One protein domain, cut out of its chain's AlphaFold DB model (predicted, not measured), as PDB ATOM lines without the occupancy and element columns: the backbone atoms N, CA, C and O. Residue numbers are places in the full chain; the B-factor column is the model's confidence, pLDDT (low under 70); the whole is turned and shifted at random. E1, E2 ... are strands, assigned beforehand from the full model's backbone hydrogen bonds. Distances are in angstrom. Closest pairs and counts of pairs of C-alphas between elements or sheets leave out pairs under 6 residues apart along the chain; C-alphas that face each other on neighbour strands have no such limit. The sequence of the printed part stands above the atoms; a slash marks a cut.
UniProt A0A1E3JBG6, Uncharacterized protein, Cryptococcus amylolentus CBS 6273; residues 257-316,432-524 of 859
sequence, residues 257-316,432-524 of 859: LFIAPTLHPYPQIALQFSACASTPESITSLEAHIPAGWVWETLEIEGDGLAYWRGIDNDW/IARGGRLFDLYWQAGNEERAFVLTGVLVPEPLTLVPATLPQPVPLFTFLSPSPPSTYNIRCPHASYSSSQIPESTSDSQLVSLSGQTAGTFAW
ATOM      1  N   LEU A 257     171.997 156.356 217.038       90.25
ATOM      2  CA  LEU A 257     172.479 156.813 218.340       90.25
ATOM      3  C   LEU A 257     171.550 157.884 218.922       90.25
ATOM      4  O   LEU A 257     171.502 159.017 218.441       90.25
ATOM      5  N   PHE A 258     170.829 157.530 219.981       90.12
ATOM      6  CA  PHE A 258     169.996 158.435 220.763       90.12
ATOM      7  C   PHE A 258     170.724 158.888 222.033       90.12
ATOM      8  O   PHE A 258     171.324 158.082 222.746       90.12
ATOM      9  N   ILE A 259     170.670 160.192 222.310       91.31
ATOM     10  CA  ILE A 259     171.426 160.840 223.385       91.31
ATOM     11  C   ILE A 259     170.507 161.813 224.124       91.31
ATOM     12  O   ILE A 259     170.014 162.777 223.539       91.31
ATOM     13  N   ALA A 260     170.306 161.591 225.422       90.19
ATOM     14  CA  ALA A 260     169.480 162.433 226.286       90.19
ATOM     15  C   ALA A 260     170.321 163.021 227.440       90.19
ATOM     16  O   ALA A 260     170.426 162.415 228.513       90.19
ATOM     17  N   PRO A 261     170.941 164.203 227.247       89.88
ATOM     18  CA  PRO A 261     171.692 164.886 228.293       89.88
ATOM     19  C   PRO A 261     170.746 165.613 229.261       89.88
ATOM     20  O   PRO A 261     169.860 166.358 228.842       89.88
ATOM     21  N   THR A 262     170.953 165.454 230.571       87.69
ATOM     22  CA  THR A 262     170.208 166.191 231.611       87.69
ATOM     23  C   THR A 262     171.158 166.751 232.673       87.69
ATOM     24  O   THR A 262     172.137 166.109 233.037       87.69
ATOM     25  N   LEU A 263     170.912 167.991 233.118       83.44
ATOM     26  CA  LEU A 263     171.819 168.743 234.007       83.44
ATOM     27  C   LEU A 263     171.349 168.788 235.472       83.44
ATOM     28  O   LEU A 263     172.167 168.911 236.380       83.44
ATOM     29  N   HIS A 264     170.033 168.717 235.689       75.44
ATOM     30  CA  HIS A 264     169.375 168.797 236.997       75.44
ATOM     31  C   HIS A 264     168.480 167.564 237.201       75.44
ATOM     32  O   HIS A 264     167.816 167.158 236.246       75.44
ATOM     33  N   PRO A 265     168.393 166.993 238.421       68.56
ATOM     34  CA  PRO A 265     169.032 167.450 239.664       68.56
ATOM     35  C   PRO A 265     170.544 167.180 239.736       68.56
ATOM     36  O   PRO A 265     171.224 167.816 240.537       68.56
ATOM     37  N   TYR A 266     171.058 166.285 238.890       82.69
ATOM     38  CA  TYR A 266     172.479 165.983 238.733       82.69
ATOM     39  C   TYR A 266     172.818 165.853 237.237       82.69
ATOM     40  O   TYR A 266     171.941 165.467 236.460       82.69
ATOM     41  N   PRO A 267     174.059 166.164 236.818       87.62
ATOM     42  CA  PRO A 267     174.514 165.955 235.448       87.62
ATOM     43  C   PRO A 267     174.630 164.463 235.108       87.62
ATOM     44  O   PRO A 267     175.405 163.741 235.729       87.62
ATOM     45  N   GLN A 268     173.900 164.028 234.084       91.44
ATOM     46  CA  GLN A 268     173.926 162.667 233.539       91.44
ATOM     47  C   GLN A 268     173.652 162.702 232.022       91.44
ATOM     48  O   GLN A 268     172.963 163.601 231.526       91.44
ATOM     49  N   ILE A 269     174.157 161.721 231.275       92.31
ATOM     50  CA  ILE A 269     173.862 161.548 229.843       92.31
ATOM     51  C   ILE A 269     173.366 160.119 229.632       92.31
ATOM     52  O   ILE A 269     174.143 159.174 229.749       92.31
ATOM     53  N   ALA A 270     172.081 159.961 229.315       92.25
ATOM     54  CA  ALA A 270     171.538 158.669 228.905       92.25
ATOM     55  C   ALA A 270     171.809 158.436 227.412       92.25
ATOM     56  O   ALA A 270     171.680 159.357 226.598       92.25
ATOM     57  N   LEU A 271     172.192 157.208 227.069       93.69
ATOM     58  CA  LEU A 271     172.595 156.773 225.736       93.69
ATOM     59  C   LEU A 271     171.847 155.496 225.349       93.69
ATOM     60  O   LEU A 271     171.727 154.574 226.156       93.69
ATOM     61  N   GLN A 272     171.406 155.435 224.096       93.00
ATOM     62  CA  GLN A 272     170.949 154.209 223.446       93.00
ATOM     63  C   GLN A 272     171.549 154.150 222.038       93.00
ATOM     64  O   GLN A 272     171.401 155.092 221.260       93.00
ATOM     65  N   PHE A 273     172.238 153.061 221.717       91.75
ATOM     66  CA  PHE A 273     172.934 152.847 220.452       91.75
ATOM     67  C   PHE A 273     172.493 151.518 219.844       91.75
ATOM     68  O   PHE A 273     172.693 150.478 220.467       91.75
ATOM     69  N   SER A 274     171.917 151.550 218.643       89.69
ATOM     70  CA  SER A 274     171.422 150.359 217.943       89.69
ATOM     71  C   SER A 274     172.114 150.223 216.592       89.69
ATOM     72  O   SER A 274     172.079 151.160 215.788       89.69
ATOM     73  N   ALA A 275     172.739 149.073 216.334       88.38
ATOM     74  CA  ALA A 275     173.528 148.827 215.127       88.38
ATOM     75  C   ALA A 275     173.580 147.333 214.762       88.38
ATOM     76  O   ALA A 275     173.333 146.472 215.605       88.38
ATOM     77  N   CYS A 276     173.954 147.025 213.517       84.06
ATOM     78  CA  CYS A 276     174.233 145.661 213.063       84.06
ATOM     79  C   CYS A 276     175.744 145.457 212.859       84.06
ATOM     80  O   CYS A 276     176.419 146.298 212.259       84.06
ATOM     81  N   ALA A 277     176.294 144.352 213.365       76.69
ATOM     82  CA  ALA A 277     177.710 144.028 213.222       76.69
ATOM     83  C   ALA A 277     178.010 143.398 211.849       76.69
ATOM     84  O   ALA A 277     177.765 142.215 211.624       76.69
ATOM     85  N   SER A 278     178.596 144.183 210.942       64.50
ATOM     86  CA  SER A 278     178.906 143.777 209.561       64.50
ATOM     87  C   SER A 278     180.136 142.868 209.397       64.50
ATOM     88  O   SER A 278     180.443 142.452 208.279       64.50
ATOM     89  N   THR A 279     180.866 142.547 210.472       65.88
ATOM     90  CA  THR A 279     181.995 141.606 210.410       65.88
ATOM     91  C   THR A 279     181.501 140.155 210.467       65.88
ATOM     92  O   THR A 279     180.669 139.837 211.314       65.88
ATOM     93  N   PRO A 280     182.033 139.230 209.639       64.25
ATOM     94  CA  PRO A 280     181.681 137.806 209.717       64.25
ATOM     95  C   PRO A 280     182.333 137.094 210.917       64.25
ATOM     96  O   PRO A 280     181.868 136.034 211.340       64.25
ATOM     97  N   GLU A 281     183.399 137.677 211.475       68.25
ATOM     98  CA  GLU A 281     184.154 137.182 212.633       68.25
ATOM     99  C   GLU A 281     183.249 136.966 213.856       68.25
ATOM    100  O   GLU A 281     182.295 137.707 214.060       68.25
ATOM    101  N   SER A 282     183.528 135.969 214.700       78.31
ATOM    102  CA  SER A 282     182.690 135.653 215.876       78.31
ATOM    103  C   SER A 282     182.775 136.678 217.017       78.31
ATOM    104  O   SER A 282     182.116 136.505 218.043       78.31
ATOM    105  N   ILE A 283     183.582 137.730 216.848       85.69
ATOM    106  CA  ILE A 283     183.783 138.822 217.799       85.69
ATOM    107  C   ILE A 283     183.579 140.151 217.059       85.69
ATOM    108  O   ILE A 283     183.995 140.300 215.909       85.69
ATOM    109  N   THR A 284     182.966 141.130 217.720       86.94
ATOM    110  CA  THR A 284     182.906 142.518 217.246       86.94
ATOM    111  C   THR A 284     183.395 143.453 218.344       86.94
ATOM    112  O   THR A 284     182.756 143.564 219.388       86.94
ATOM    113  N   SER A 285     184.516 144.132 218.105       89.38
ATOM    114  CA  SER A 285     185.103 145.076 219.060       89.38
ATOM    115  C   SER A 285     184.606 146.508 218.812       89.38
ATOM    116  O   SER A 285     184.653 147.013 217.683       89.38
ATOM    117  N   LEU A 286     184.149 147.164 219.878       90.06
ATOM    118  CA  LEU A 286     183.531 148.490 219.888       90.06
ATOM    119  C   LEU A 286     184.335 149.441 220.791       90.06
ATOM    120  O   LEU A 286     184.631 149.095 221.936       90.06
ATOM    121  N   GLU A 287     184.651 150.644 220.307       91.00
ATOM    122  CA  GLU A 287     185.195 151.736 221.124       91.00
ATOM    123  C   GLU A 287     184.110 152.782 221.425       91.00
ATOM    124  O   GLU A 287     183.385 153.222 220.535       91.00
ATOM    125  N   ALA A 288     184.010 153.204 222.686       89.88
ATOM    126  CA  ALA A 288     183.134 154.268 223.157       89.88
ATOM    127  C   ALA A 288     183.948 155.534 223.482       89.88
ATOM    128  O   ALA A 288     184.586 155.654 224.534       89.88
ATOM    129  N   HIS A 289     183.887 156.519 222.589       88.56
ATOM    130  CA  HIS A 289     184.491 157.835 222.763       88.56
ATOM    131  C   HIS A 289     183.631 158.688 223.718       88.56
ATOM    132  O   HIS A 289     182.845 159.546 223.307       88.56
ATOM    133  N   ILE A 290     183.761 158.421 225.021       88.50
ATOM    134  CA  ILE A 290     183.054 159.141 226.092       88.50
ATOM    135  C   ILE A 290     183.828 160.394 226.561       88.50
ATOM    136  O   ILE A 290     185.068 160.400 226.526       88.50
ATOM    137  N   PRO A 291     183.142 161.454 227.043       87.00
ATOM    138  CA  PRO A 291     183.798 162.673 227.516       87.00
ATOM    139  C   PRO A 291     184.771 162.406 228.679       87.00
ATOM    140  O   PRO A 291     184.566 161.512 229.500       87.00
ATOM    141  N   ALA A 292     185.852 163.183 228.766       83.62
ATOM    142  CA  ALA A 292     186.878 162.982 229.789       83.62
ATOM    143  C   ALA A 292     186.329 163.218 231.210       83.62
ATOM    144  O   ALA A 292     185.713 164.250 231.478       83.62
ATOM    145  N   GLY A 293     186.587 162.275 232.122       84.88
ATOM    146  CA  GLY A 293     186.099 162.326 233.504       84.88
ATOM    147  C   GLY A 293     184.647 161.869 233.694       84.88
ATOM    148  O   GLY A 293     184.049 162.198 234.718       84.88
ATOM    149  N   TRP A 294     184.067 161.161 232.719       90.00
ATOM    150  CA  TRP A 294     182.759 160.507 232.821       90.00
ATOM    151  C   TRP A 294     182.908 158.982 232.830       90.00
ATOM    152  O   TRP A 294     183.808 158.433 232.192       90.00
ATOM    153  N   VAL A 295     182.004 158.318 233.547       91.06
ATOM    154  CA  VAL A 295     181.956 156.871 233.807       91.06
ATOM    155  C   VAL A 295     180.519 156.364 233.684       91.06
ATOM    156  O   VAL A 295     179.575 157.148 233.778       91.06
ATOM    157  N   TRP A 296     180.331 155.064 233.476       89.94
ATOM    158  CA  TRP A 296     179.006 154.452 233.381       89.94
ATOM    159  C   TRP A 296     178.437 154.192 234.780       89.94
ATOM    160  O   TRP A 296     179.052 153.465 235.556       89.94
ATOM    161  N   GLU A 297     177.264 154.744 235.100       88.62
ATOM    162  CA  GLU A 297     176.445 154.282 236.237       88.62
ATOM    163  C   GLU A 297     175.743 152.964 235.880       88.62
ATOM    164  O   GLU A 297     175.652 152.053 236.700       88.62
ATOM    165  N   THR A 298     175.274 152.858 234.635       88.69
ATOM    166  CA  THR A 298     174.698 151.641 234.057       88.69
ATOM    167  C   THR A 298     175.194 151.449 232.628       88.69
ATOM    168  O   THR A 298     175.359 152.419 231.883       88.69
ATOM    169  N   LEU A 299     175.407 150.192 232.245       89.00
ATOM    170  CA  LEU A 299     175.706 149.769 230.882       89.00
ATOM    171  C   LEU A 299     175.141 148.362 230.674       89.00
ATOM    172  O   LEU A 299     175.428 147.451 231.447       89.00
ATOM    173  N   GLU A 300     174.340 148.203 229.632       88.94
ATOM    174  CA  GLU A 300     173.663 146.968 229.252       88.94
ATOM    175  C   GLU A 300     173.769 146.824 227.730       88.94
ATOM    176  O   GLU A 300     173.578 147.798 226.999       88.94
ATOM    177  N   ILE A 301     174.121 145.631 227.247       90.25
ATOM    178  CA  ILE A 301     174.199 145.339 225.811       90.25
ATOM    179  C   ILE A 301     173.437 144.046 225.548       90.25
ATOM    180  O   ILE A 301     173.835 142.978 226.016       90.25
ATOM    181  N   GLU A 302     172.347 144.158 224.797       88.56
ATOM    182  CA  GLU A 302     171.524 143.040 224.335       88.56
ATOM    183  C   GLU A 302     171.607 142.942 222.805       88.56
ATOM    184  O   GLU A 302     171.849 143.938 222.123       88.56
ATOM    185  N   GLY A 303     171.404 141.757 222.234       84.75
ATOM    186  CA  GLY A 303     171.390 141.577 220.782       84.75
ATOM    187  C   GLY A 303     170.976 140.172 220.372       84.75
ATOM    188  O   GLY A 303     171.266 139.200 221.076       84.75
ATOM    189  N   ASP A 304     170.302 140.054 219.233       79.50
ATOM    190  CA  ASP A 304     169.843 138.761 218.735       79.50
ATOM    191  C   ASP A 304     171.029 137.959 218.187       79.50
ATOM    192  O   ASP A 304     171.774 138.401 217.313       79.50
ATOM    193  N   GLY A 305     171.248 136.779 218.769       77.44
ATOM    194  CA  GLY A 305     172.446 135.974 218.527       77.44
ATOM    195  C   GLY A 305     173.685 136.406 219.323       77.44
ATOM    196  O   GLY A 305     174.723 135.757 219.191       77.44
ATOM    197  N   LEU A 306     173.613 137.433 220.178       85.56
ATOM    198  CA  LEU A 306     174.689 137.743 221.125       85.56
ATOM    199  C   LEU A 306     174.797 136.603 222.161       85.56
ATOM    200  O   LEU A 306     173.792 136.066 222.634       85.56
ATOM    201  N   ALA A 307     176.016 136.176 222.480       84.81
ATOM    202  CA  ALA A 307     176.295 135.152 223.489       84.81
ATOM    203  C   ALA A 307     176.635 135.791 224.841       84.81
ATOM    204  O   ALA A 307     176.084 135.406 225.868       84.81
ATOM    205  N   TYR A 308     177.556 136.757 224.824       85.81
ATOM    206  CA  TYR A 308     177.965 137.594 225.953       85.81
ATOM    207  C   TYR A 308     178.801 138.775 225.435       85.81
ATOM    208  O   TYR A 308     179.133 138.851 224.249       85.81
ATOM    209  N   TRP A 309     179.172 139.688 226.328       88.75
ATOM    210  CA  TRP A 309     180.128 140.759 226.060       88.75
ATOM    211  C   TRP A 309     181.093 140.925 227.241       88.75
ATOM    212  O   TRP A 309     180.836 140.411 228.329       88.75
ATOM    213  N   ARG A 310     182.214 141.619 227.027       85.94
ATOM    214  CA  ARG A 310     183.191 141.963 228.080       85.94
ATOM    215  C   ARG A 310     183.738 143.374 227.895       85.94
ATOM    216  O   ARG A 310     183.817 143.849 226.762       85.94
ATOM    217  N   GLY A 311     184.189 143.997 228.981       84.94
ATOM    218  CA  GLY A 311     185.122 145.124 228.898       84.94
ATOM    219  C   GLY A 311     186.551 144.633 228.655       84.94
ATOM    220  O   GLY A 311     186.925 143.552 229.108       84.94
ATOM    221  N   ILE A 312     187.347 145.415 227.926       81.25
ATOM    222  CA  ILE A 312     188.773 145.142 227.670       81.25
ATOM    223  C   ILE A 312     189.665 146.057 228.522       81.25
ATOM    224  O   ILE A 312     190.746 145.652 228.943       81.25
ATOM    225  N   ASP A 313     189.233 147.299 228.762       74.81
ATOM    226  CA  ASP A 313     190.036 148.342 229.416       74.81
ATOM    227  C   ASP A 313     189.761 148.514 230.920       74.81
ATOM    228  O   ASP A 313     190.502 149.230 231.591       74.81
ATOM    229  N   ASN A 314     188.711 147.877 231.444       66.19
ATOM    230  CA  ASN A 314     188.270 147.935 232.840       66.19
ATOM    231  C   ASN A 314     187.568 146.624 233.240       66.19
ATOM    232  O   ASN A 314     187.071 145.901 232.375       66.19
ATOM    233  N   ASP A 315     187.459 146.373 234.548       57.09
ATOM    234  CA  ASP A 315     186.913 145.150 235.156       57.09
ATOM    235  C   ASP A 315     185.375 145.022 234.994       57.09
ATOM    236  O   ASP A 315     184.588 145.154 235.937       57.09
ATOM    237  N   TRP A 316     184.927 144.782 233.758       61.62
ATOM    238  CA  TRP A 316     183.558 144.393 233.399       61.62
ATOM    239  C   TRP A 316     183.539 142.922 232.983       61.62
ATOM    240  O   TRP A 316     183.962 142.584 231.875       61.62
ATOM    241  N   ILE A 432     178.007 151.111 241.889       65.75
ATOM    242  CA  ILE A 432     179.411 151.426 241.615       65.75
ATOM    243  C   ILE A 432     179.534 151.836 240.146       65.75
ATOM    244  O   ILE A 432     179.484 150.983 239.259       65.75
ATOM    245  N   ALA A 433     179.710 153.133 239.896       75.94
ATOM    246  CA  ALA A 433     180.004 153.634 238.561       75.94
ATOM    247  C   ALA A 433     181.403 153.175 238.108       75.94
ATOM    248  O   ALA A 433     182.361 153.236 238.884       75.94
ATOM    249  N   ARG A 434     181.528 152.715 236.858       81.06
ATOM    250  CA  ARG A 434     182.751 152.096 236.315       81.06
ATOM    251  C   ARG A 434     183.246 152.823 235.063       81.06
ATOM    252  O   ARG A 434     182.462 153.207 234.192       81.06
ATOM    253  N   GLY A 435     184.566 152.971 234.942       78.62
ATOM    254  CA  GLY A 435     185.203 153.320 233.670       78.62
ATOM    255  C   GLY A 435     185.028 152.194 232.653       78.62
ATOM    256  O   GLY A 435     184.901 151.036 233.035       78.62
ATOM    257  N   GLY A 436     184.988 152.516 231.363       82.19
ATOM    258  CA  GLY A 436     184.898 151.522 230.292       82.19
ATOM    259  C   GLY A 436     184.773 152.190 228.930       82.19
ATOM    260  O   GLY A 436     183.922 153.064 228.747       82.19
ATOM    261  N   ARG A 437     185.640 151.807 227.993       87.38
ATOM    262  CA  ARG A 437     185.704 152.364 226.634       87.38
ATOM    263  C   ARG A 437     185.834 151.309 225.550       87.38
ATOM    264  O   ARG A 437     185.488 151.616 224.418       87.38
ATOM    265  N   LEU A 438     186.346 150.122 225.854       90.44
ATOM    266  CA  LEU A 438     186.593 149.076 224.866       90.44
ATOM    267  C   LEU A 438     185.799 147.829 225.235       90.44
ATOM    268  O   LEU A 438     185.972 147.290 226.329       90.44
ATOM    269  N   PHE A 439     184.954 147.368 224.316       90.06
ATOM    270  CA  PHE A 439     184.038 146.254 224.539       90.06
ATOM    271  C   PHE A 439     184.150 145.221 223.417       90.06
ATOM    272  O   PHE A 439     184.096 145.588 222.245       90.06
ATOM    273  N   ASP A 440     184.265 143.939 223.765       90.19
ATOM    274  CA  ASP A 440     184.141 142.834 222.804       90.19
ATOM    275  C   ASP A 440     182.757 142.193 222.924       90.19
ATOM    276  O   ASP A 440     182.360 141.755 224.007       90.19
ATOM    277  N   LEU A 441     182.054 142.102 221.797       90.62
ATOM    278  CA  LEU A 441     180.766 141.428 221.632       90.62
ATOM    279  C   LEU A 441     181.010 140.033 221.044       90.62
ATOM    280  O   LEU A 441     181.621 139.930 219.981       90.62
ATOM    281  N   TYR A 442     180.542 138.971 221.701       88.06
ATOM    282  CA  TYR A 442     180.721 137.587 221.246       88.06
ATOM    283  C   TYR A 442     179.426 137.037 220.655       88.06
ATOM    284  O   TYR A 442     178.406 136.994 221.340       88.06
ATOM    285  N   TRP A 443     179.468 136.566 219.409       87.44
ATOM    286  CA  TRP A 443     178.288 136.094 218.675       87.44
ATOM    287  C   TRP A 443     178.172 134.568 218.654       87.44
ATOM    288  O   TRP A 443     179.166 133.843 218.577       87.44
ATOM    289  N   GLN A 444     176.936 134.069 218.685       83.25
ATOM    290  CA  GLN A 444     176.625 132.650 218.519       83.25
ATOM    291  C   GLN A 444     176.834 132.225 217.057       83.25
ATOM    292  O   GLN A 444     176.483 132.940 216.116       83.25
ATOM    293  N   ALA A 445     177.418 131.042 216.850       72.56
ATOM    294  CA  ALA A 445     177.704 130.537 215.511       72.56
ATOM    295  C   ALA A 445     176.409 130.216 214.743       72.56
ATOM    296  O   ALA A 445     175.583 129.440 215.220       72.56
ATOM    297  N   GLY A 446     176.270 130.778 213.539       65.50
ATOM    298  CA  GLY A 446     175.125 130.549 212.649       65.50
ATOM    299  C   GLY A 446     174.086 131.674 212.595       65.50
ATOM    300  O   GLY A 446     173.138 131.542 211.830       65.50
ATOM    301  N   ASN A 447     174.253 132.773 213.343       63.47
ATOM    302  CA  ASN A 447     173.434 133.976 213.151       63.47
ATOM    303  C   ASN A 447     174.020 134.854 212.028       63.47
ATOM    304  O   ASN A 447     175.163 135.322 212.123       63.47
ATOM    305  N   GLU A 448     173.231 135.052 210.971       63.12
ATOM    306  CA  GLU A 448     173.553 135.940 209.843       63.12
ATOM    307  C   GLU A 448     173.211 137.399 210.183       63.12
ATOM    308  O   GLU A 448     174.020 138.295 209.949       63.12
ATOM    309  N   GLU A 449     172.073 137.627 210.844       66.38
ATOM    310  CA  GLU A 449     171.733 138.914 211.456       66.38
ATOM    311  C   GLU A 449     172.434 139.072 212.812       66.38
ATOM    312  O   GLU A 449     172.444 138.159 213.642       66.38
ATOM    313  N   ARG A 450     173.047 140.240 213.037       78.19
ATOM    314  CA  ARG A 450     173.859 140.545 214.229       78.19
ATOM    315  C   ARG A 450     173.538 141.932 214.773       78.19
ATOM    316  O   ARG A 450     174.416 142.781 214.952       78.19
ATOM    317  N   ALA A 451     172.246 142.178 214.962       84.62
ATOM    318  CA  ALA A 451     171.737 143.408 215.547       84.62
ATOM    319  C   ALA A 451     171.960 143.417 217.067       84.62
ATOM    320  O   ALA A 451     171.685 142.430 217.751       84.62
ATOM    321  N   PHE A 452     172.433 144.542 217.601       88.81
ATOM    322  CA  PHE A 452     172.534 144.781 219.040       88.81
ATOM    323  C   PHE A 452     172.069 146.186 219.415       88.81
ATOM    324  O   PHE A 452     172.100 147.118 218.607       88.81
ATOM    325  N   VAL A 453     171.660 146.320 220.675       90.50
ATOM    326  CA  VAL A 453     171.289 147.566 221.335       90.50
ATOM    327  C   VAL A 453     172.116 147.695 222.611       90.50
ATOM    328  O   VAL A 453     171.995 146.893 223.536       90.50
ATOM    329  N   LEU A 454     172.949 148.729 222.667       91.94
ATOM    330  CA  LEU A 454     173.651 149.168 223.867       91.94
ATOM    331  C   LEU A 454     172.832 150.281 224.525       91.94
ATOM    332  O   LEU A 454     172.538 151.293 223.891       91.94
ATOM    333  N   THR A 455     172.499 150.119 225.802       92.88
ATOM    334  CA  THR A 455     171.814 151.126 226.623       92.88
ATOM    335  C   THR A 455     172.664 151.447 227.849       92.88
ATOM    336  O   THR A 455     173.200 150.548 228.492       92.88
ATOM    337  N   GLY A 456     172.805 152.722 228.209       91.25
ATOM    338  CA  GLY A 456     173.595 153.098 229.382       91.25
ATOM    339  C   GLY A 456     173.403 154.536 229.843       91.25
ATOM    340  O   GLY A 456     172.846 155.373 229.130       91.25
ATOM    341  N   VAL A 457     173.877 154.827 231.052       91.88
ATOM    342  CA  VAL A 457     173.863 156.170 231.647       91.88
ATOM    343  C   VAL A 457     175.275 156.543 232.072       91.88
ATOM    344  O   VAL A 457     175.881 155.869 232.904       91.88
ATOM    345  N   LEU A 458     175.789 157.638 231.514       92.44
ATOM    346  CA  LEU A 458     177.049 158.251 231.924       92.44
ATOM    347  C   LEU A 458     176.814 159.282 233.031       92.44
ATOM    348  O   LEU A 458     175.942 160.146 232.911       92.44
ATOM    349  N   VAL A 459     177.670 159.253 234.052       91.69
ATOM    350  CA  VAL A 459     177.753 160.229 235.149       91.69
ATOM    351  C   VAL A 459     179.201 160.728 235.303       91.69
ATOM    352  O   VAL A 459     180.137 160.009 234.945       91.69
ATOM    353  N   PRO A 460     179.437 161.956 235.792       90.38
ATOM    354  CA  PRO A 460     180.790 162.459 236.014       90.38
ATOM    355  C   PRO A 460     181.445 161.835 237.256       90.38
ATOM    356  O   PRO A 460     180.810 161.659 238.295       90.38
ATOM    357  N   GLU A 461     182.746 161.566 237.167       88.44
ATOM    358  CA  GLU A 461     183.576 161.124 238.292       88.44
ATOM    359  C   GLU A 461     183.667 162.181 239.416       88.44
ATOM    360  O   GLU A 461     183.527 163.388 239.168       88.44
ATOM    361  N   PRO A 462     184.005 161.778 240.657       83.12
ATOM    362  CA  PRO A 462     184.374 162.714 241.713       83.12
ATOM    363  C   PRO A 462     185.488 163.676 241.266       83.12
ATOM    364  O   PRO A 462     186.556 163.259 240.821       83.12
ATOM    365  N   LEU A 463     185.259 164.981 241.446       86.38
ATOM    366  CA  LEU A 463     186.113 166.080 240.960       86.38
ATOM    367  C   LEU A 463     186.147 166.285 239.425       86.38
ATOM    368  O   LEU A 463     186.966 167.079 238.947       86.38
ATOM    369  N   THR A 464     185.234 165.696 238.656       88.44
ATOM    370  CA  THR A 464     184.925 166.181 237.301       88.44
ATOM    371  C   THR A 464     184.005 167.400 237.386       88.44
ATOM    372  O   THR A 464     182.972 167.386 238.052       88.44
ATOM    373  N   LEU A 465     184.383 168.494 236.722       88.06
ATOM    374  CA  LEU A 465     183.521 169.666 236.553       88.06
ATOM    375  C   LEU A 465     182.656 169.485 235.303       88.06
ATOM    376  O   LEU A 465     183.190 169.243 234.225       88.06
ATOM    377  N   VAL A 466     181.346 169.701 235.420       88.19
ATOM    378  CA  VAL A 466     180.438 169.780 234.265       88.19
ATOM    379  C   VAL A 466     180.064 171.252 234.029       88.19
ATOM    380  O   VAL A 466     179.214 171.789 234.745       88.19
ATOM    381  N   PRO A 467     180.713 171.960 233.082       84.38
ATOM    382  CA  PRO A 467     180.493 173.388 232.887       84.38
ATOM    383  C   PRO A 467     179.196 173.640 232.109       84.38
ATOM    384  O   PRO A 467     179.135 173.506 230.889       84.38
ATOM    385  N   ALA A 468     178.163 174.094 232.816       80.44
ATOM    386  CA  ALA A 468     176.841 174.387 232.255       80.44
ATOM    387  C   ALA A 468     176.842 175.441 231.119       80.44
ATOM    388  O   ALA A 468     175.885 175.545 230.352       80.44
ATOM    389  N   THR A 469     177.898 176.254 231.009       77.94
ATOM    390  CA  THR A 469     178.013 177.358 230.044       77.94
ATOM    391  C   THR A 469     178.770 177.015 228.758       77.94
ATOM    392  O   THR A 469     178.710 177.818 227.827       77.94
ATOM    393  N   LEU A 470     179.439 175.856 228.680       80.88
ATOM    394  CA  LEU A 470     180.269 175.441 227.541       80.88
ATOM    395  C   LEU A 470     179.675 174.221 226.814       80.88
ATOM    396  O   LEU A 470     179.097 173.350 227.474       80.88
ATOM    397  N   PRO A 471     179.838 174.116 225.482       84.75
ATOM    398  CA  PRO A 471     179.429 172.928 224.743       84.75
ATOM    399  C   PRO A 471     180.229 171.697 225.196       84.75
ATOM    400  O   PRO A 471     181.414 171.797 225.516       84.75
ATOM    401  N   GLN A 472     179.570 170.542 225.239       86.44
ATOM    402  CA  GLN A 472     180.165 169.246 225.578       86.44
ATOM    403  C   GLN A 472     180.341 168.402 224.309       86.44
ATOM    404  O   GLN A 472     179.493 168.490 223.418       86.44
ATOM    405  N   PRO A 473     181.395 167.575 224.193       87.50
ATOM    406  CA  PRO A 473     181.518 166.642 223.078       87.50
ATOM    407  C   PRO A 473     180.359 165.637 223.090       87.50
ATOM    408  O   PRO A 473     179.978 165.128 224.145       87.50
ATOM    409  N   VAL A 474     179.799 165.366 221.912       89.25
ATOM    410  CA  VAL A 474     178.783 164.325 221.710       89.25
ATOM    411  C   VAL A 474     179.448 162.952 221.890       89.25
ATOM    412  O   VAL A 474     180.391 162.671 221.145       89.25
ATOM    413  N   PRO A 475     179.004 162.101 222.844       89.81
ATOM    414  CA  PRO A 475     179.503 160.732 222.963       89.81
ATOM    415  C   PRO A 475     179.256 159.948 221.674       89.81
ATOM    416  O   PRO A 475     178.221 160.128 221.034       89.81
ATOM    417  N   LEU A 476     180.193 159.080 221.300       89.69
ATOM    418  CA  LEU A 476     180.152 158.346 220.037       89.69
ATOM    419  C   LEU A 476     180.686 156.923 220.215       89.69
ATOM    420  O   LEU A 476     181.631 156.713 220.972       89.69
ATOM    421  N   PHE A 477     180.119 155.969 219.480       88.81
ATOM    422  CA  PHE A 477     180.652 154.615 219.354       88.81
ATOM    423  C   PHE A 477     181.281 154.428 217.975       88.81
ATOM    424  O   PHE A 477     180.749 154.935 216.987       88.81
ATOM    425  N   THR A 478     182.389 153.698 217.900       87.06
ATOM    426  CA  THR A 478     183.032 153.302 216.643       87.06
ATOM    427  C   THR A 478     183.374 151.816 216.654       87.06
ATOM    428  O   THR A 478     183.701 151.229 217.684       87.06
ATOM    429  N   PHE A 479     183.277 151.180 215.489       86.50
ATOM    430  CA  PHE A 479     183.675 149.787 215.305       86.50
ATOM    431  C   PHE A 479     185.168 149.715 214.988       86.50
ATOM    432  O   PHE A 479     185.630 150.402 214.079       86.50
ATOM    433  N   LEU A 480     185.903 148.816 215.646       82.00
ATOM    434  CA  LEU A 480     187.327 148.565 215.360       82.00
ATOM    435  C   LEU A 480     187.544 147.610 214.163       82.00
ATOM    436  O   LEU A 480     188.638 147.095 213.945       82.00
ATOM    437  N   SER A 481     186.486 147.393 213.376       70.00
ATOM    438  CA  SER A 481     186.480 146.680 212.093       70.00
ATOM    439  C   SER A 481     187.397 147.360 211.060       70.00
ATOM    440  O   SER A 481     187.499 148.588 211.060       70.00
ATOM    441  N   PRO A 482     188.003 146.618 210.107       59.97
ATOM    442  CA  PRO A 482     188.742 147.207 208.982       59.97
ATOM    443  C   PRO A 482     187.890 148.113 208.069       59.97
ATOM    444  O   PRO A 482     188.451 148.882 207.289       59.97
ATOM    445  N   SER A 483     186.558 148.046 208.161       66.12
ATOM    446  CA  SER A 483     185.628 148.954 207.482       66.12
ATOM    447  C   SER A 483     184.500 149.378 208.436       66.12
ATOM    448  O   SER A 483     183.442 148.739 208.451       66.12
ATOM    449  N   PRO A 484     184.699 150.422 209.263       71.38
ATOM    450  CA  PRO A 484     183.623 150.979 210.076       71.38
ATOM    451  C   PRO A 484     182.585 151.690 209.186       71.38
ATOM    452  O   PRO A 484     182.948 152.221 208.132       71.38
ATOM    453  N   PRO A 485     181.305 151.752 209.599       72.69
ATOM    454  CA  PRO A 485     180.296 152.540 208.896       72.69
ATOM    455  C   PRO A 485     180.697 154.023 208.857       72.69
ATOM    456  O   PRO A 485     181.169 154.582 209.847       72.69
ATOM    457  N   SER A 486     180.517 154.669 207.704       71.56
ATOM    458  CA  SER A 486     180.927 156.061 207.454       71.56
ATOM    459  C   SER A 486     179.842 157.097 207.777       71.56
ATOM    460  O   SER A 486     180.107 158.304 207.746       71.56
ATOM    461  N   THR A 487     178.631 156.638 208.093       80.31
ATOM    462  CA  THR A 487     177.440 157.438 208.404       80.31
ATOM    463  C   THR A 487     176.706 156.862 209.607       80.31
ATOM    464  O   THR A 487     176.504 155.654 209.688       80.31
ATOM    465  N   TYR A 488     176.304 157.734 210.530       82.94
ATOM    466  CA  TYR A 488     175.548 157.409 211.740       82.94
ATOM    467  C   TYR A 488     174.308 158.295 211.795       82.94
ATOM    468  O   TYR A 488     174.381 159.485 211.487       82.94
ATOM    469  N   ASN A 489     173.181 157.750 212.237       85.00
ATOM    470  CA  ASN A 489     171.990 158.541 212.509       85.00
ATOM    471  C   ASN A 489     171.971 158.984 213.978       85.00
ATOM    472  O   ASN A 489     171.695 158.176 214.864       85.00
ATOM    473  N   ILE A 490     172.274 160.256 214.247       86.38
ATOM    474  CA  ILE A 490     172.455 160.770 215.611       86.38
ATOM    475  C   ILE A 490     171.296 161.693 215.998       86.38
ATOM    476  O   ILE A 490     171.007 162.694 215.336       86.38
ATOM    477  N   ARG A 491     170.645 161.375 217.119       88.12
ATOM    478  CA  ARG A 491     169.553 162.151 217.712       88.12
ATOM    479  C   ARG A 491     169.953 162.638 219.103       88.12
ATOM    480  O   ARG A 491     169.773 161.936 220.096       88.12
ATOM    481  N   CYS A 492     170.480 163.859 219.161       85.12
ATOM    482  CA  CYS A 492     170.914 164.531 220.385       85.12
ATOM    483  C   CYS A 492     170.322 165.955 220.447       85.12
ATOM    484  O   CYS A 492     170.637 166.773 219.577       85.12
ATOM    485  N   PRO A 493     169.491 166.296 221.452       81.31
ATOM    486  CA  PRO A 493     168.942 167.640 221.605       81.31
ATOM    487  C   PRO A 493     170.038 168.704 221.718       81.31
ATOM    488  O   PRO A 493     170.998 168.542 222.472       81.31
ATOM    489  N   HIS A 494     169.873 169.812 220.991       77.94
ATOM    490  CA  HIS A 494     170.799 170.957 220.989       77.94
ATOM    491  C   HIS A 494     172.256 170.602 220.625       77.94
ATOM    492  O   HIS A 494     173.192 171.289 221.047       77.94
ATOM    493  N   ALA A 495     172.447 169.538 219.839       83.50
ATOM    494  CA  ALA A 495     173.714 169.219 219.200       83.50
ATOM    495  C   ALA A 495     174.012 170.132 217.999       83.50
ATOM    496  O   ALA A 495     173.126 170.715 217.378       83.50
ATOM    497  N   SER A 496     175.298 170.227 217.682       79.19
ATOM    498  CA  SER A 496     175.865 170.894 216.518       79.19
ATOM    499  C   SER A 496     176.910 169.960 215.909       79.19
ATOM    500  O   SER A 496     177.865 169.568 216.587       79.19
ATOM    501  N   TYR A 497     176.695 169.559 214.657       78.25
ATOM    502  CA  TYR A 497     177.508 168.559 213.962       78.25
ATOM    503  C   TYR A 497     178.321 169.200 212.839       78.25
ATOM    504  O   TYR A 497     177.831 170.081 212.132       78.25
ATOM    505  N   SER A 498     179.543 168.711 212.638       63.44
ATOM    506  CA  SER A 498     180.529 169.247 211.682       63.44
ATOM    507  C   SER A 498     180.051 169.272 210.221       63.44
ATOM    508  O   SER A 498     180.584 170.024 209.409       63.44
ATOM    509  N   SER A 499     179.065 168.437 209.880       54.75
ATOM    510  CA  SER A 499     178.479 168.302 208.541       54.75
ATOM    511  C   SER A 499     177.335 169.280 208.245       54.75
ATOM    512  O   SER A 499     177.016 169.479 207.073       54.75
ATOM    513  N   SER A 500     176.710 169.896 209.257       52.16
ATOM    514  CA  SER A 500     175.580 170.809 209.042       52.16
ATOM    515  C   SER A 500     176.041 172.256 208.886       52.16
ATOM    516  O   SER A 500     176.654 172.832 209.783       52.16
ATOM    517  N   GLN A 501     175.664 172.889 207.772       42.88
ATOM    518  CA  GLN A 501     175.790 174.342 207.596       42.88
ATOM    519  C   GLN A 501     174.647 175.130 208.269       42.88
ATOM    520  O   GLN A 501     174.660 176.360 208.246       42.88
ATOM    521  N   ILE A 502     173.664 174.441 208.864       44.69
ATOM    522  CA  ILE A 502     172.463 175.031 209.466       44.69
ATOM    523  C   ILE A 502     172.468 174.751 210.982       44.69
ATOM    524  O   ILE A 502     172.252 173.607 211.395       44.69
ATOM    525  N   PRO A 503     172.709 175.764 211.838       44.34
ATOM    526  CA  PRO A 503     172.740 175.613 213.291       44.34
ATOM    527  C   PRO A 503     171.330 175.727 213.901       44.34
ATOM    528  O   PRO A 503     171.084 176.589 214.746       44.34
ATOM    529  N   GLU A 504     170.389 174.887 213.460       43.50
ATOM    530  CA  GLU A 504     168.988 174.942 213.907       43.50
ATOM    531  C   GLU A 504     168.580 173.759 214.791       43.50
ATOM    532  O   GLU A 504     168.891 172.593 214.540       43.50
ATOM    533  N   SER A 505     167.869 174.095 215.868       44.75
ATOM    534  CA  SER A 505     167.492 173.199 216.958       44.75
ATOM    535  C   SER A 505     166.321 172.292 216.579       44.75
ATOM    536  O   SER A 505     165.178 172.555 216.957       44.75
ATOM    537  N   THR A 506     166.616 171.222 215.852       48.41
ATOM    538  CA  THR A 506     165.676 170.134 215.563       48.41
ATOM    539  C   THR A 506     165.714 169.072 216.666       48.41
ATOM    540  O   THR A 506     166.762 168.768 217.236       48.41
ATOM    541  N   SER A 507     164.552 168.504 216.992       52.22
ATOM    542  CA  SER A 507     164.382 167.395 217.951       52.22
ATOM    543  C   SER A 507     164.652 166.023 217.324       52.22
ATOM    544  O   SER A 507     164.287 164.976 217.873       52.22
ATOM    545  N   ASP A 508     165.245 166.035 216.137       59.66
ATOM    546  CA  ASP A 508     165.012 165.057 215.086       59.66
ATOM    547  C   ASP A 508     166.349 164.417 214.710       59.66
ATOM    548  O   ASP A 508     167.421 164.955 214.999       59.66
ATOM    549  N   SER A 509     166.308 163.212 214.157       66.12
ATOM    550  CA  SER A 509     167.521 162.437 213.928       66.12
ATOM    551  C   SER A 509     168.242 162.906 212.663       66.12
ATOM    552  O   SER A 509     167.631 162.968 211.596       66.12
ATOM    553  N   GLN A 510     169.528 163.243 212.781       72.88
ATOM    554  CA  GLN A 510     170.336 163.747 211.670       72.88
ATOM    555  C   GLN A 510     171.374 162.710 211.236       72.88
ATOM    556  O   GLN A 510     172.065 162.119 212.068       72.88
ATOM    557  N   LEU A 511     171.526 162.531 209.921       74.31
ATOM    558  CA  LEU A 511     172.563 161.679 209.347       74.31
ATOM    559  C   LEU A 511     173.911 162.420 209.361       74.31
ATOM    560  O   LEU A 511     174.105 163.413 208.658       74.31
ATOM    561  N   VAL A 512     174.848 161.935 210.173       74.19
ATOM    562  CA  VAL A 512     176.184 162.511 210.366       74.19
ATOM    563  C   VAL A 512     177.215 161.586 209.730       74.19
ATOM    564  O   VAL A 512     177.281 160.404 210.065       74.19
ATOM    565  N   SER A 513     178.046 162.112 208.826       72.38
ATOM    566  CA  SER A 513     179.170 161.350 208.272       72.38
ATOM    567  C   SER A 513     180.430 161.540 209.116       72.38
ATOM    568  O   SER A 513     180.854 162.669 209.367       72.38
ATOM    569  N   LEU A 514     181.035 160.428 209.539       70.25
ATOM    570  CA  LEU A 514     182.247 160.412 210.356       70.25
ATOM    571  C   LEU A 514     183.505 160.428 209.480       70.25
ATOM    572  O   LEU A 514     184.181 159.419 209.300       70.25
ATOM    573  N   SER A 515     183.853 161.602 208.957       56.53
ATOM    574  CA  SER A 515     185.160 161.840 208.320       56.53
ATOM    575  C   SER A 515     186.297 162.104 209.326       56.53
ATOM    576  O   SER A 515     187.446 162.292 208.927       56.53
ATOM    577  N   GLY A 516     185.994 162.091 210.628       57.47
ATOM    578  CA  GLY A 516     186.937 162.201 211.742       57.47
ATOM    579  C   GLY A 516     186.328 161.672 213.047       57.47
ATOM    580  O   GLY A 516     185.135 161.380 213.106       57.47
ATOM    581  N   GLN A 517     187.140 161.563 214.104       61.69
ATOM    582  CA  GLN A 517     186.779 160.929 215.389       61.69
ATOM    583  C   GLN A 517     185.792 161.736 216.269       61.69
ATOM    584  O   GLN A 517     185.625 161.438 217.450       61.69
ATOM    585  N   THR A 518     185.137 162.770 215.733       67.00
ATOM    586  CA  THR A 518     184.221 163.645 216.479       67.00
ATOM    587  C   THR A 518     182.919 163.872 215.712       67.00
ATOM    588  O   THR A 518     182.901 164.469 214.639       67.00
ATOM    589  N   ALA A 519     181.795 163.434 216.291       72.31
ATOM    590  CA  ALA A 519     180.468 163.674 215.717       72.31
ATOM    591  C   ALA A 519     180.073 165.163 215.771       72.31
ATOM    592  O   ALA A 519     179.540 165.717 214.810       72.31
ATOM    593  N   GLY A 520     180.330 165.819 216.906       82.50
ATOM    594  CA  GLY A 520     179.936 167.204 217.148       82.50
ATOM    595  C   GLY A 520     179.981 167.585 218.627       82.50
ATOM    596  O   GLY A 520     180.579 166.886 219.448       82.50
ATOM    597  N   THR A 521     179.318 168.688 218.978       86.00
ATOM    598  CA  THR A 521     179.163 169.134 220.376       86.00
ATOM    599  C   THR A 521     177.728 169.561 220.679       86.00
ATOM    600  O   THR A 521     177.057 170.107 219.804       86.00
ATOM    601  N   PHE A 522     177.247 169.337 221.903       87.19
ATOM    602  CA  PHE A 522     175.913 169.748 222.354       87.19
ATOM    603  C   PHE A 522     175.974 170.801 223.462       87.19
ATOM    604  O   PHE A 522     176.926 170.851 224.244       87.19
ATOM    605  N   ALA A 523     174.950 171.648 223.543       84.56
ATOM    606  CA  ALA A 523     174.819 172.659 224.590       84.56
ATOM    607  C   ALA A 523     173.736 172.279 225.609       84.56
ATOM    608  O   ALA A 523     172.638 171.865 225.244       84.56
ATOM    609  N   TRP A 524     174.016 172.485 226.900       83.06
ATOM    610  CA  TRP A 524     173.005 172.367 227.954       83.06
ATOM    611  C   TRP A 524     171.855 173.361 227.732       83.06
ATOM    612  O   TRP A 524     172.093 174.513 227.358       83.06
TER     613      TRP A 524
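This is residues 257 to 316 and 432 to 524 of the 859 residues of an uncharacterized protein of Cryptococcus amylolentus CBS 6273 (UniProt A0A1E3JBG6). You are looking at a sandwich, two strongly twisted sheets partly face to face: E4, E7, E2, E1, E9 and E11, in that order, make one layer, and E5, E6, E3 and E8 the other. A small pair of strands, E10 with E12, sits near E11 at one end. The printed part has 153 residues and no named helix; its twelve strands, numbered along the chain, hold 73 residues, under half, and the class is all strand. The six-stranded sheet is mixed, the other two antiparallel. The whole is compact, with a radius of gyration of the C-alphas of 15.8 A and spans of 49 by 39 by 22 A.

Start at E1, residues 257 to 262, a hairpin with E2, residues 268 to 276; N 258 and O 272 are 2.8 A apart. Next come E3, residues 283 to 289, an inner strand of the smaller sheet, and E4, residues 294 to 303, an edge strand of the larger, which bends by 69 degrees at residue 297. E5, residues 306 to 311, is antiparallel to E6, residues 438 to 443, with N 307 and O 442 at 2.8 A. E6 is antiparallel to E3, with N 286 and O 439 at 2.8 A. E7, residues 451 to 460, is antiparallel to E4, N 297 and O 457 at 2.8 A, and to E2, N 271 and O 456 at 2.8 A. E8, residues 476 to 479, is antiparallel to E3, N 289 and O 476 at 2.8 A. E9, residues 487 to 491, has staggered pairing: parallel with E1, N 491 and O 257 at 2.8 A, and antiparallel with E11, residues 510 to 513, N 512 and O 488 at 2.8 A. E10, residues 495 to 497, is antiparallel to E12, residues 520 to 522, N 496 and O 521 at 2.8 A. Between the two larger sheets, the facing parts are 10.8 A centre to centre; the closest C-alphas of E2 and E8, Phe 273 and Phe 477, are 8.0 A apart.

Find C-alpha 257 at (172.479, 156.813, 218.340), where E1 begins. E2 spans 26.6 A, E3 19.7 A, E4 25.2 A and E7 29.4 A, ending at C-alpha 460, (180.790, 162.459, 236.014). E12 ends at C-alpha 522, (175.913, 169.748, 222.354).

The C-alphas farthest apart, Gly 446 and Thr 469, are 50.0 A apart. Residues 317 to 431 are not printed; C-alphas 316 and 432 are 11.6 A apart. Links E7 to E8 and E10 to E11 are long. Mean pLDDT of the printed part is 79.8; 31 residues are under 70, among them 498 to 509.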